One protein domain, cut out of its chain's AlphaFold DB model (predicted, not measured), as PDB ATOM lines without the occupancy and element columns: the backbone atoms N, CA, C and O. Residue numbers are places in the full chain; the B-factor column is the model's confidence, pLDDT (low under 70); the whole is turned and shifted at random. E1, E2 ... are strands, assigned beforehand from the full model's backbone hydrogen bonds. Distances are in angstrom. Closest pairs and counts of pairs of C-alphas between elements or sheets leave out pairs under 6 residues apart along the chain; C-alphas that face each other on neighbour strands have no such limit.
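Overview. This is residues 96 to 159, 171 to 183 and 191 to 200 of the 352 residues of an uncharacterized protein of Deltaproteobacteria bacterium (UniProt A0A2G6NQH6). This is an open arch of strands: the long hairpin of E2 and E3 makes the span and bends over near its tip to form one leg, and the small sheet E1 E4 E5 makes the other leg at the far end. E6 lies beside E3 over the part of the span toward the small sheet, and E7 lies near E3, running from its start at residue 194 by the hairpin's tip back toward E6, where the C-alphas of Tyr 183 and Asp 200 are 7.8 A apart. The printed part has 87 residues with no named helix and seven strands, E1 to E7 in order along the chain, of the class all strand. Its two sheets, in the orders E1 - E4 - E5 and E2 - E3 - E6, are both antiparallel. The whole is extended, with a radius of gyration of the C-alphas of 19.8 A and spans of 56 by 32 by 18 A, only just flat.

Along the chain. Find C-alpha 96 at (215.298, 240.899, 173.683), where E1, residues 96 to 98, begins. E2, residues 100 to 115, is the longest strand by residues and covers 36.2 A; look for its bend of 73 degrees at residue 110. E3, residues 124 to 138, covers 38.4 A back to C-alpha 138 at (216.529, 245.981, 186.184) and bends by 71 degrees at residue 129. Next come E4, residues 152 to 157, 15.1 A; E5, residues 171 to 175, 13.7 A; and E6, residues 179 to 183, 13.7 A. E7, residues 194 to 200, runs 19.0 A to C-alpha 200 at (221.596, 231.865, 207.060).

Arrangement. Start at the twisted sheet with E3 as its inner strand. In the hairpin of E2 and E3, directions at 172 degrees, look at N 105 and O 134, 2.8 A, and N 114 and O 125, 2.9 A. On E3 and E6, antiparallel at 155 degrees, N 135 and O 181 are 2.9 A apart. E7 pairs with no named strand; E3 and E7 are near each other. E1 runs on into E2 across one residue, at 89 degrees. In the small sheet, check N 96 and O 154, 2.8 A, for E1 and E4, and N 153 and O 174, 2.9 A, for E4 and E5. E5 and E6 are apart.

Size, cuts and confidence. The C-alphas farthest apart are those of Ser 120 and Gly 147, 59.0 A. Residues 160 to 170 are not printed, with 11.7 A from C-alpha 159 to C-alpha 171; residues 184 to 190 are not printed, with 23.1 A from C-alpha 183 to C-alpha 191. The link from E3 to E4, residues 139 to 151, is long. The mean pLDDT of the printed part is 89.2, and no printed residue is under 70.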
ATOM      1  N   ILE A  96     216.425 240.726 172.766       85.06
ATOM      2  CA  ILE A  96     215.298 240.899 173.683       85.06
ATOM      3  C   ILE A  96     215.805 241.657 174.908       85.06
ATOM      4  O   ILE A  96     216.667 241.155 175.626       85.06
ATOM      5  N   SER A  97     215.223 242.824 175.186       85.62
ATOM      6  CA  SER A  97     215.447 243.566 176.432       85.62
ATOM      7  C   SER A  97     214.275 243.369 177.391       85.62
ATOM      8  O   SER A  97     213.112 243.530 177.017       85.62
ATOM      9  N   ILE A  98     214.571 243.035 178.645       80.69
ATOM     10  CA  ILE A  98     213.584 242.746 179.686       80.69
ATOM     11  C   ILE A  98     213.847 243.657 180.884       80.69
ATOM     12  O   ILE A  98     214.887 243.571 181.535       80.69
ATOM     13  N   GLY A  99     212.874 244.514 181.192       82.75
ATOM     14  CA  GLY A  99     212.835 245.293 182.429       82.75
ATOM     15  C   GLY A  99     212.048 244.556 183.506       82.75
ATOM     16  O   GLY A  99     210.995 243.975 183.234       82.75
ATOM     17  N   ILE A 100     212.533 244.594 184.743       84.00
ATOM     18  CA  ILE A 100     211.844 244.024 185.904       84.00
ATOM     19  C   ILE A 100     211.809 245.111 186.961       84.00
ATOM     20  O   ILE A 100     212.848 245.649 187.310       84.00
ATOM     21  N   LYS A 101     210.639 245.424 187.511       86.56
ATOM     22  CA  LYS A 101     210.514 246.463 188.535       86.56
ATOM     23  C   LYS A 101     209.986 245.876 189.830       86.56
ATOM     24  O   LYS A 101     208.823 245.481 189.894       86.56
ATOM     25  N   GLY A 102     210.836 245.837 190.857       84.69
ATOM     26  CA  GLY A 102     210.458 245.445 192.214       84.69
ATOM     27  C   GLY A 102     209.797 244.070 192.311       84.69
ATOM     28  O   GLY A 102     208.878 243.901 193.110       84.69
ATOM     29  N   ALA A 103     210.210 243.098 191.493       83.94
ATOM     30  CA  ALA A 103     209.664 241.750 191.575       83.94
ATOM     31  C   ALA A 103     210.086 241.114 192.902       83.94
ATOM     32  O   ALA A 103     211.269 241.121 193.237       83.94
ATOM     33  N   VAL A 104     209.125 240.567 193.646       90.31
ATOM     34  CA  VAL A 104     209.352 239.924 194.944       90.31
ATOM     35  C   VAL A 104     208.900 238.475 194.862       90.31
ATOM     36  O   VAL A 104     207.758 238.196 194.499       90.31
ATOM     37  N   PHE A 105     209.790 237.565 195.236       88.44
ATOM     38  CA  PHE A 105     209.542 236.133 195.298       88.44
ATOM     39  C   PHE A 105     209.734 235.670 196.736       88.44
ATOM     40  O   PHE A 105     210.805 235.855 197.315       88.44
ATOM     41  N   TYR A 106     208.688 235.074 197.304       92.56
ATOM     42  CA  TYR A 106     208.728 234.429 198.610       92.56
ATOM     43  C   TYR A 106     208.541 232.931 198.417       92.56
ATOM     44  O   TYR A 106     207.555 232.504 197.819       92.56
ATOM     45  N   HIS A 107     209.511 232.150 198.875       89.75
ATOM     46  CA  HIS A 107     209.485 230.698 198.803       89.75
ATOM     47  C   HIS A 107     209.592 230.161 200.226       89.75
ATOM     48  O   HIS A 107     210.500 230.535 200.967       89.75
ATOM     49  N   ASP A 108     208.679 229.267 200.576       94.50
ATOM     50  CA  ASP A 108     208.615 228.614 201.878       94.50
ATOM     51  C   ASP A 108     208.447 227.119 201.638       94.50
ATOM     52  O   ASP A 108     207.418 226.674 201.125       94.50
ATOM     53  N   ASN A 109     209.502 226.355 201.909       91.94
ATOM     54  CA  ASN A 109     209.496 224.912 201.731       91.94
ATOM     55  C   ASN A 109     209.630 224.256 203.097       91.94
ATOM     56  O   ASN A 109     210.636 224.440 203.783       91.94
ATOM     57  N   SER A 110     208.659 223.421 203.458       95.12
ATOM     58  CA  SER A 110     208.716 222.668 204.713       95.12
ATOM     59  C   SER A 110     209.918 221.723 204.757       95.12
ATOM     60  O   SER A 110     210.571 221.612 205.792       95.12
ATOM     61  N   SER A 111     210.237 221.063 203.637       93.94
ATOM     62  CA  SER A 111     211.450 220.253 203.525       93.94
ATOM     63  C   SER A 111     211.908 220.024 202.086       93.94
ATOM     64  O   SER A 111     211.074 219.793 201.211       93.94
ATOM     65  N   ILE A 112     213.223 219.974 201.867       94.50
ATOM     66  CA  ILE A 112     213.854 219.423 200.658       94.50
ATOM     67  C   ILE A 112     214.809 218.310 201.092       94.50
ATOM     68  O   ILE A 112     215.736 218.568 201.854       94.50
ATOM     69  N   LYS A 113     214.611 217.090 200.579       93.19
ATOM     70  CA  LYS A 113     215.461 215.927 200.862       93.19
ATOM     71  C   LYS A 113     216.210 215.498 199.604       93.19
ATOM     72  O   LYS A 113     215.585 215.282 198.568       93.19
ATOM     73  N   LEU A 114     217.524 215.342 199.720       91.25
ATOM     74  CA  LEU A 114     218.385 214.743 198.702       91.25
ATOM     75  C   LEU A 114     218.816 213.367 199.209       91.25
ATOM     76  O   LEU A 114     219.343 213.279 200.315       91.25
ATOM     77  N   ILE A 115     218.553 212.320 198.428       91.44
ATOM     78  CA  ILE A 115     218.809 210.919 198.789       91.44
ATOM     79  C   ILE A 115     219.853 210.362 197.826       91.44
ATOM     80  O   ILE A 115     219.713 210.529 196.613       91.44
ATOM     81  N   ASP A 116     220.860 209.682 198.360       87.12
ATOM     82  CA  ASP A 116     221.734 208.814 197.586       87.12
ATOM     83  C   ASP A 116     220.974 207.528 197.247       87.12
ATOM     84  O   ASP A 116     220.685 206.695 198.105       87.12
ATOM     85  N   THR A 117     220.592 207.390 195.980       86.25
ATOM     86  CA  THR A 117     219.827 206.235 195.499       86.25
ATOM     87  C   THR A 117     220.672 204.973 195.333       86.25
ATOM     88  O   THR A 117     220.105 203.916 195.064       86.25
ATOM     89  N   GLN A 118     222.003 205.078 195.410       83.00
ATOM     90  CA  GLN A 118     222.924 203.944 195.279       83.00
ATOM     91  C   GLN A 118     223.371 203.390 196.634       83.00
ATOM     92  O   GLN A 118     223.801 202.239 196.703       83.00
ATOM     93  N   ASP A 119     223.246 204.178 197.700       82.38
ATOM     94  CA  ASP A 119     223.490 203.716 199.059       82.38
ATOM     95  C   ASP A 119     222.353 202.783 199.513       82.38
ATOM     96  O   ASP A 119     221.170 203.140 199.482       82.38
ATOM     97  N   SER A 120     222.705 201.572 199.948       80.44
ATOM     98  CA  SER A 120     221.745 200.603 200.485       80.44
ATOM     99  C   SER A 120     221.023 201.113 201.733       80.44
ATOM    100  O   SER A 120     219.875 200.733 201.967       80.44
ATOM    101  N   ASP A 121     221.669 201.998 202.489       82.94
ATOM    102  CA  ASP A 121     221.135 202.636 203.689       82.94
ATOM    103  C   ASP A 121     220.369 203.932 203.361       82.94
ATOM    104  O   ASP A 121     219.835 204.587 204.259       82.94
ATOM    105  N   GLN A 122     220.272 204.288 202.069       85.50
ATOM    106  CA  GLN A 122     219.598 205.481 201.549       85.50
ATOM    107  C   GLN A 122     220.056 206.759 202.251       85.50
ATOM    108  O   GLN A 122     219.231 207.550 202.730       85.50
ATOM    109  N   ALA A 123     221.376 206.954 202.328       89.31
ATOM    110  CA  ALA A 123     221.943 208.143 202.934       89.31
ATOM    111  C   ALA A 123     221.310 209.408 202.337       89.31
ATOM    112  O   ALA A 123     221.085 209.518 201.133       89.31
ATOM    113  N   TYR A 124     220.974 210.372 203.185       91.62
ATOM    114  CA  TYR A 124     220.277 211.573 202.776       91.62
ATOM    115  C   TYR A 124     220.715 212.795 203.570       91.62
ATOM    116  O   TYR A 124     221.046 212.732 204.756       91.62
ATOM    117  N   ILE A 125     220.605 213.944 202.911       94.00
ATOM    118  CA  ILE A 125     220.599 215.255 203.550       94.00
ATOM    119  C   ILE A 125     219.209 215.867 203.395       94.00
ATOM    120  O   ILE A 125     218.596 215.806 202.328       94.00
ATOM    121  N   ASN A 126     218.671 216.413 204.479       94.06
ATOM    122  CA  ASN A 126     217.354 217.028 204.511       94.06
ATOM    123  C   ASN A 126     217.450 218.445 205.058       94.06
ATOM    124  O   ASN A 126     218.037 218.672 206.111       94.06
ATOM    125  N   PHE A 127     216.841 219.382 204.352       95.06
ATOM    126  CA  PHE A 127     216.778 220.791 204.704       95.06
ATOM    127  C   PHE A 127     215.340 221.095 205.104       95.06
ATOM    128  O   PHE A 127     214.436 220.875 204.303       95.06
ATOM    129  N   HIS A 128     215.117 221.584 206.316       96.31
ATOM    130  CA  HIS A 128     213.795 221.866 206.863       96.31
ATOM    131  C   HIS A 128     213.552 223.366 207.009       96.31
ATOM    132  O   HIS A 128     214.476 224.133 207.291       96.31
ATOM    133  N   ASN A 129     212.283 223.754 206.849       96.19
ATOM    134  CA  ASN A 129     211.784 225.123 207.011       96.19
ATOM    135  C   ASN A 129     212.632 226.143 206.238       96.19
ATOM    136  O   ASN A 129     213.175 227.099 206.791       96.19
ATOM    137  N   ILE A 130     212.777 225.902 204.938       94.94
ATOM    138  CA  ILE A 130     213.579 226.729 204.045       94.94
ATOM    139  C   ILE A 130     212.757 227.950 203.663       94.94
ATOM    140  O   ILE A 130     211.791 227.848 202.902       94.94
ATOM    141  N   LYS A 131     213.186 229.113 204.138       95.25
ATOM    142  CA  LYS A 131     212.585 230.403 203.818       95.25
ATOM    143  C   LYS A 131     213.514 231.167 202.901       95.25
ATOM    144  O   LYS A 131     214.685 231.378 203.209       95.25
ATOM    145  N   ARG A 132     212.985 231.620 201.769       92.69
ATOM    146  CA  ARG A 132     213.713 232.466 200.831       92.69
ATOM    147  C   ARG A 132     212.878 233.671 200.440       92.69
ATOM    148  O   ARG A 132     211.743 233.536 199.993       92.69
ATOM    149  N   LEU A 133     213.488 234.846 200.537       92.88
ATOM    150  CA  LEU A 133     212.951 236.097 200.016       92.88
ATOM    151  C   LEU A 133     213.929 236.632 198.980       92.88
ATOM    152  O   LEU A 133     215.094 236.860 199.285       92.88
ATOM    153  N   SER A 134     213.467 236.822 197.751       92.56
ATOM    154  CA  SER A 134     214.280 237.384 196.672       92.56
ATOM    155  C   SER A 134     213.585 238.594 196.077       92.56
ATOM    156  O   SER A 134     212.389 238.544 195.793       92.56
ATOM    157  N   THR A 135     214.331 239.676 195.880       91.62
ATOM    158  CA  THR A 135     213.852 240.865 195.168       91.62
ATOM    159  C   THR A 135     214.715 241.108 193.945       91.62
ATOM    160  O   THR A 135     215.934 240.974 194.054       91.62
ATOM    161  N   TYR A 136     214.092 241.445 192.816       90.62
ATOM    162  CA  TYR A 136     214.775 241.688 191.547       90.62
ATOM    163  C   TYR A 136     214.287 242.972 190.885       90.62
ATOM    164  O   TYR A 136     213.091 243.282 190.897       90.62
ATOM    165  N   THR A 137     215.210 243.741 190.317       88.44
ATOM    166  CA  THR A 137     214.940 244.967 189.561       88.44
ATOM    167  C   THR A 137     216.019 245.175 188.496       88.44
ATOM    168  O   THR A 137     217.181 244.891 188.755       88.44
ATOM    169  N   THR A 138     215.639 245.631 187.303       88.12
ATOM    170  CA  THR A 138     216.529 245.981 186.184       88.12
ATOM    171  C   THR A 138     215.775 246.873 185.188       88.12
ATOM    172  O   THR A 138     214.548 246.776 185.077       88.12
ATOM    173  N   GLY A 139     216.491 247.730 184.459       83.62
ATOM    174  CA  GLY A 139     215.944 248.663 183.467       83.62
ATOM    175  C   GLY A 139     215.597 250.062 183.992       83.62
ATOM    176  O   GLY A 139     215.402 250.969 183.192       83.62
ATOM    177  N   ASP A 140     215.542 250.270 185.313       85.62
ATOM    178  CA  ASP A 140     215.279 251.578 185.944       85.62
ATOM    179  C   ASP A 140     216.205 251.904 187.131       85.62
ATOM    180  O   ASP A 140     215.924 252.807 187.920       85.62
ATOM    181  N   ILE A 141     217.311 251.172 187.249       87.81
ATOM    182  CA  ILE A 141     218.345 251.357 188.266       87.81
ATOM    183  C   ILE A 141     219.716 251.439 187.592       87.81
ATOM    184  O   ILE A 141     219.941 250.774 186.586       87.81
ATOM    185  N   ASP A 142     220.600 252.250 188.163       89.00
ATOM    186  CA  ASP A 142     222.004 252.395 187.771       89.00
ATOM    187  C   ASP A 142     222.851 252.045 189.003       89.00
ATOM    188  O   ASP A 142     222.885 252.798 189.983       89.00
ATOM    189  N   LEU A 143     223.427 250.840 189.019       88.81
ATOM    190  CA  LEU A 143     224.117 250.296 190.194       88.81
ATOM    191  C   LEU A 143     225.600 250.653 190.237       88.81
ATOM    192  O   LEU A 143     226.214 250.537 191.303       88.81
ATOM    193  N   ASP A 144     226.189 251.046 189.110       84.69
ATOM    194  CA  ASP A 144     227.592 251.448 189.021       84.69
ATOM    195  C   ASP A 144     227.785 252.950 188.752       84.69
ATOM    196  O   ASP A 144     228.922 253.416 188.690       84.69
ATOM    197  N   SER A 145     226.688 253.718 188.733       86.75
ATOM    198  CA  SER A 145     226.655 255.175 188.558       86.75
ATOM    199  C   SER A 145     227.288 255.632 187.243       86.75
ATOM    200  O   SER A 145     227.913 256.694 187.183       86.75
ATOM    201  N   ASN A 146     227.160 254.820 186.191       83.56
ATOM    202  CA  ASN A 146     227.695 255.128 184.866       83.56
ATOM    203  C   ASN A 146     226.755 256.022 184.026       83.56
ATOM    204  O   ASN A 146     227.136 256.438 182.931       83.56
ATOM    205  N   GLY A 147     225.557 256.339 184.534       85.31
ATOM    206  CA  GLY A 147     224.543 257.157 183.868       85.31
ATOM    207  C   GLY A 147     223.581 256.373 182.968       85.31
ATOM    208  O   GLY A 147     222.723 256.984 182.326       85.31
ATOM    209  N   TYR A 148     223.698 255.048 182.918       83.81
ATOM    210  CA  TYR A 148     222.863 254.147 182.133       83.81
ATOM    211  C   TYR A 148     222.091 253.199 183.052       83.81
ATOM    212  O   TYR A 148     222.596 252.734 184.065       83.81
ATOM    213  N   THR A 149     220.851 252.890 182.677       85.06
ATOM    214  CA  THR A 149     220.027 251.888 183.360       85.06
ATOM    215  C   THR A 149     219.875 250.676 182.453       85.06
ATOM    216  O   THR A 149     219.055 250.679 181.525       85.06
ATOM    217  N   ASN A 150     220.686 249.646 182.678       85.50
ATOM    218  CA  ASN A 150     220.699 248.477 181.806       85.50
ATOM    219  C   ASN A 150     219.523 247.540 182.095       85.50
ATOM    220  O   ASN A 150     219.089 247.377 183.238       85.50
ATOM    221  N   HIS A 151     219.016 246.910 181.038       86.00
ATOM    222  CA  HIS A 151     218.001 245.861 181.115       86.00
ATOM    223  C   HIS A 151     218.679 244.485 181.185       86.00
ATOM    224  O   HIS A 151     219.889 244.355 180.990       86.00
ATOM    225  N   LEU A 152     217.903 243.431 181.438       87.00
ATOM    226  CA  LEU A 152     218.332 242.086 181.062       87.00
ATOM    227  C   LEU A 152     218.267 241.979 179.536       87.00
ATOM    228  O   LEU A 152     217.212 242.214 178.952       87.00
ATOM    229  N   GLU A 153     219.372 241.608 178.907       90.31
ATOM    230  CA  GLU A 153     219.493 241.478 177.458       90.31
ATOM    231  C   GLU A 153     219.753 240.022 177.078       90.31
ATOM    232  O   GLU A 153     220.605 239.365 177.678       90.31
ATOM    233  N   ILE A 154     219.022 239.533 176.078       91.62
ATOM    234  CA  ILE A 154     219.283 238.269 175.386       91.62
ATOM    235  C   ILE A 154     219.540 238.617 173.930       91.62
ATOM    236  O   ILE A 154     218.641 239.125 173.262       91.62
ATOM    237  N   ASP A 155     220.733 238.333 173.434       89.62
ATOM    238  CA  ASP A 155     221.116 238.683 172.072       89.62
ATOM    239  C   ASP A 155     221.956 237.589 171.415       89.62
ATOM    240  O   ASP A 155     222.508 236.720 172.095       89.62
ATOM    241  N   ILE A 156     222.044 237.627 170.090       88.25
ATOM    242  CA  ILE A 156     222.968 236.809 169.307       88.25
ATOM    243  C   ILE A 156     224.061 237.742 168.805       88.25
ATOM    244  O   ILE A 156     223.808 238.582 167.947       88.25
ATOM    245  N   ILE A 157     225.270 237.569 169.327       84.50
ATOM    246  CA  ILE A 157     226.433 238.359 168.937       84.50
ATOM    247  C   ILE A 157     227.120 237.648 167.780       84.50
ATOM    248  O   ILE A 157     227.488 236.478 167.889       84.50
ATOM    249  N   ASN A 158     227.285 238.354 166.668       81.38
ATOM    250  CA  ASN A 158     227.954 237.872 165.472       81.38
ATOM    251  C   ASN A 158     229.430 238.295 165.452       81.38
ATOM    252  O   ASN A 158     229.794 239.323 166.022       81.38
ATOM    253  N   PRO A 159     230.298 237.566 164.729       72.94
ATOM    254  CA  PRO A 159     231.705 237.948 164.549       72.94
ATOM    255  C   PRO A 159     231.891 239.333 163.914       72.94
ATOM    256  O   PRO A 159     232.936 239.954 164.059       72.94
ATOM    257  N   VAL A 171     225.194 233.123 171.572       90.56
ATOM    258  CA  VAL A 171     224.078 233.686 172.335       90.56
ATOM    259  C   VAL A 171     224.637 234.302 173.604       90.56
ATOM    260  O   VAL A 171     225.397 233.653 174.315       90.56
ATOM    261  N   SER A 172     224.241 235.527 173.925       91.25
ATOM    262  CA  SER A 172     224.621 236.208 175.156       91.25
ATOM    263  C   SER A 172     223.387 236.602 175.951       91.25
ATOM    264  O   SER A 172     222.494 237.274 175.445       91.25
ATOM    265  N   ILE A 173     223.379 236.237 177.227       93.38
ATOM    266  CA  ILE A 173     222.417 236.685 178.227       93.38
ATOM    267  C   ILE A 173     223.192 237.518 179.241       93.38
ATOM    268  O   ILE A 173     224.117 237.008 179.871       93.38
ATOM    269  N   LYS A 174     222.864 238.798 179.408       93.19
ATOM    270  CA  LYS A 174     223.616 239.690 180.305       93.19
ATOM    271  C   LYS A 174     222.725 240.699 181.008       93.19
ATOM    272  O   LYS A 174     221.684 241.094 180.493       93.19
ATOM    273  N   CYS A 175     223.163 241.140 182.175       90.38
ATOM    274  CA  CYS A 175     222.574 242.274 182.863       90.38
ATOM    275  C   CYS A 175     223.650 242.968 183.697       90.38
ATOM    276  O   CYS A 175     224.207 242.377 184.626       90.38
ATOM    277  N   ASP A 176     223.946 244.213 183.342       92.12
ATOM    278  CA  ASP A 176     224.980 245.006 184.002       92.12
ATOM    279  C   ASP A 176     224.449 245.809 185.207       92.12
ATOM    280  O   ASP A 176     225.255 246.178 186.060       92.12
ATOM    281  N   ASP A 177     223.118 245.956 185.318       91.75
ATOM    282  CA  ASP A 177     222.390 246.576 186.439       91.75
ATOM    283  C   ASP A 177     221.290 245.645 186.984       91.75
ATOM    284  O   ASP A 177     220.084 245.898 186.884       91.75
ATOM    285  N   TRP A 178     221.709 244.515 187.552       92.56
ATOM    286  CA  TRP A 178     220.822 243.510 188.135       92.56
ATOM    287  C   TRP A 178     220.640 243.720 189.641       92.56
ATOM    288  O   TRP A 178     221.307 243.114 190.490       92.56
ATOM    289  N   GLY A 179     219.682 244.569 189.995       92.62
ATOM    290  CA  GLY A 179     219.295 244.839 191.374       92.62
ATOM    291  C   GLY A 179     218.717 243.586 191.997       92.62
ATOM    292  O   GLY A 179     217.568 243.246 191.747       92.62
ATOM    293  N   SER A 180     219.508 242.893 192.808       92.69
ATOM    294  CA  SER A 180     219.120 241.635 193.436       92.69
ATOM    295  C   SER A 180     219.421 241.667 194.920       92.69
ATOM    296  O   SER A 180     220.493 242.095 195.338       92.69
ATOM    297  N   ARG A 181     218.467 241.198 195.722       92.31
ATOM    298  CA  ARG A 181     218.682 240.919 197.146       92.31
ATOM    299  C   ARG A 181     218.023 239.605 197.479       92.31
ATOM    300  O   ARG A 181     216.806 239.489 197.329       92.31
ATOM    301  N   ASN A 182     218.823 238.640 197.906       91.19
ATOM    302  CA  ASN A 182     218.363 237.306 198.252       91.19
ATOM    303  C   ASN A 182     218.663 237.031 199.722       91.19
ATOM    304  O   ASN A 182     219.793 237.181 200.181       91.19
ATOM    305  N   TYR A 183     217.639 236.599 200.439       93.12
ATOM    306  CA  TYR A 183     217.723 236.097 201.798       93.12
ATOM    307  C   TYR A 183     217.367 234.624 201.751       93.12
ATOM    308  O   TYR A 183     216.346 234.269 201.158       93.12
ATOM    309  N   PHE A 191     221.532 215.265 208.421       91.88
ATOM    310  CA  PHE A 191     222.205 214.204 207.679       91.88
ATOM    311  C   PHE A 191     221.852 212.858 208.313       91.88
ATOM    312  O   PHE A 191     222.107 212.657 209.498       91.88
ATOM    313  N   ASN A 192     221.215 211.956 207.562       90.88
ATOM    314  CA  ASN A 192     220.770 210.639 208.050       90.88
ATOM    315  C   ASN A 192     219.969 210.686 209.365       90.88
ATOM    316  O   ASN A 192     220.103 209.825 210.228       90.88
ATOM    317  N   GLY A 193     219.127 211.709 209.524       88.75
ATOM    318  CA  GLY A 193     218.310 211.918 210.725       88.75
ATOM    319  C   GLY A 193     219.025 212.640 211.871       88.75
ATOM    320  O   GLY A 193     218.372 212.995 212.849       88.75
ATOM    321  N   TYR A 194     220.323 212.920 211.748       89.12
ATOM    322  CA  TYR A 194     221.079 213.708 212.718       89.12
ATOM    323  C   TYR A 194     221.101 215.175 212.321       89.12
ATOM    324  O   TYR A 194     221.514 215.514 211.212       89.12
ATOM    325  N   LYS A 195     220.719 216.058 213.244       90.38
ATOM    326  CA  LYS A 195     220.849 217.500 213.047       90.38
ATOM    327  C   LYS A 195     222.312 217.901 212.986       90.38
ATOM    328  O   LYS A 195     223.036 217.768 213.969       90.38
ATOM    329  N   ILE A 196     222.724 218.414 211.831       89.25
ATOM    330  CA  ILE A 196     224.079 218.919 211.611       89.25
ATOM    331  C   ILE A 196     224.150 220.438 211.701       89.25
ATOM    332  O   ILE A 196     225.233 220.954 211.948       89.25
ATOM    333  N   GLY A 197     223.033 221.159 211.546       90.19
ATOM    334  CA  GLY A 197     223.080 222.607 211.699       90.19
ATOM    335  C   GLY A 197     221.918 223.408 211.131       90.19
ATOM    336  O   GLY A 197     220.819 222.892 210.943       90.19
ATOM    337  N   SER A 198     222.194 224.682 210.863       91.88
ATOM    338  CA  SER A 198     221.324 225.647 210.182       91.88
ATOM    339  C   SER A 198     222.154 226.574 209.289       91.88
ATOM    340  O   SER A 198     223.361 226.718 209.491       91.88
ATOM    341  N   LEU A 199     221.518 227.198 208.295       92.44
ATOM    342  CA  LEU A 199     222.177 228.101 207.347       92.44
ATOM    343  C   LEU A 199     221.408 229.415 207.234       92.44
ATOM    344  O   LEU A 199     220.197 229.416 207.030       92.44
ATOM    345  N   ASP A 200     222.128 230.527 207.290       92.00
ATOM    346  CA  ASP A 200     221.596 231.865 207.060       92.00
ATOM    347  C   ASP A 200     222.492 232.608 206.065       92.00
ATOM    348  O   ASP A 200     223.685 232.798 206.305       92.00
TER     349      ASP A 200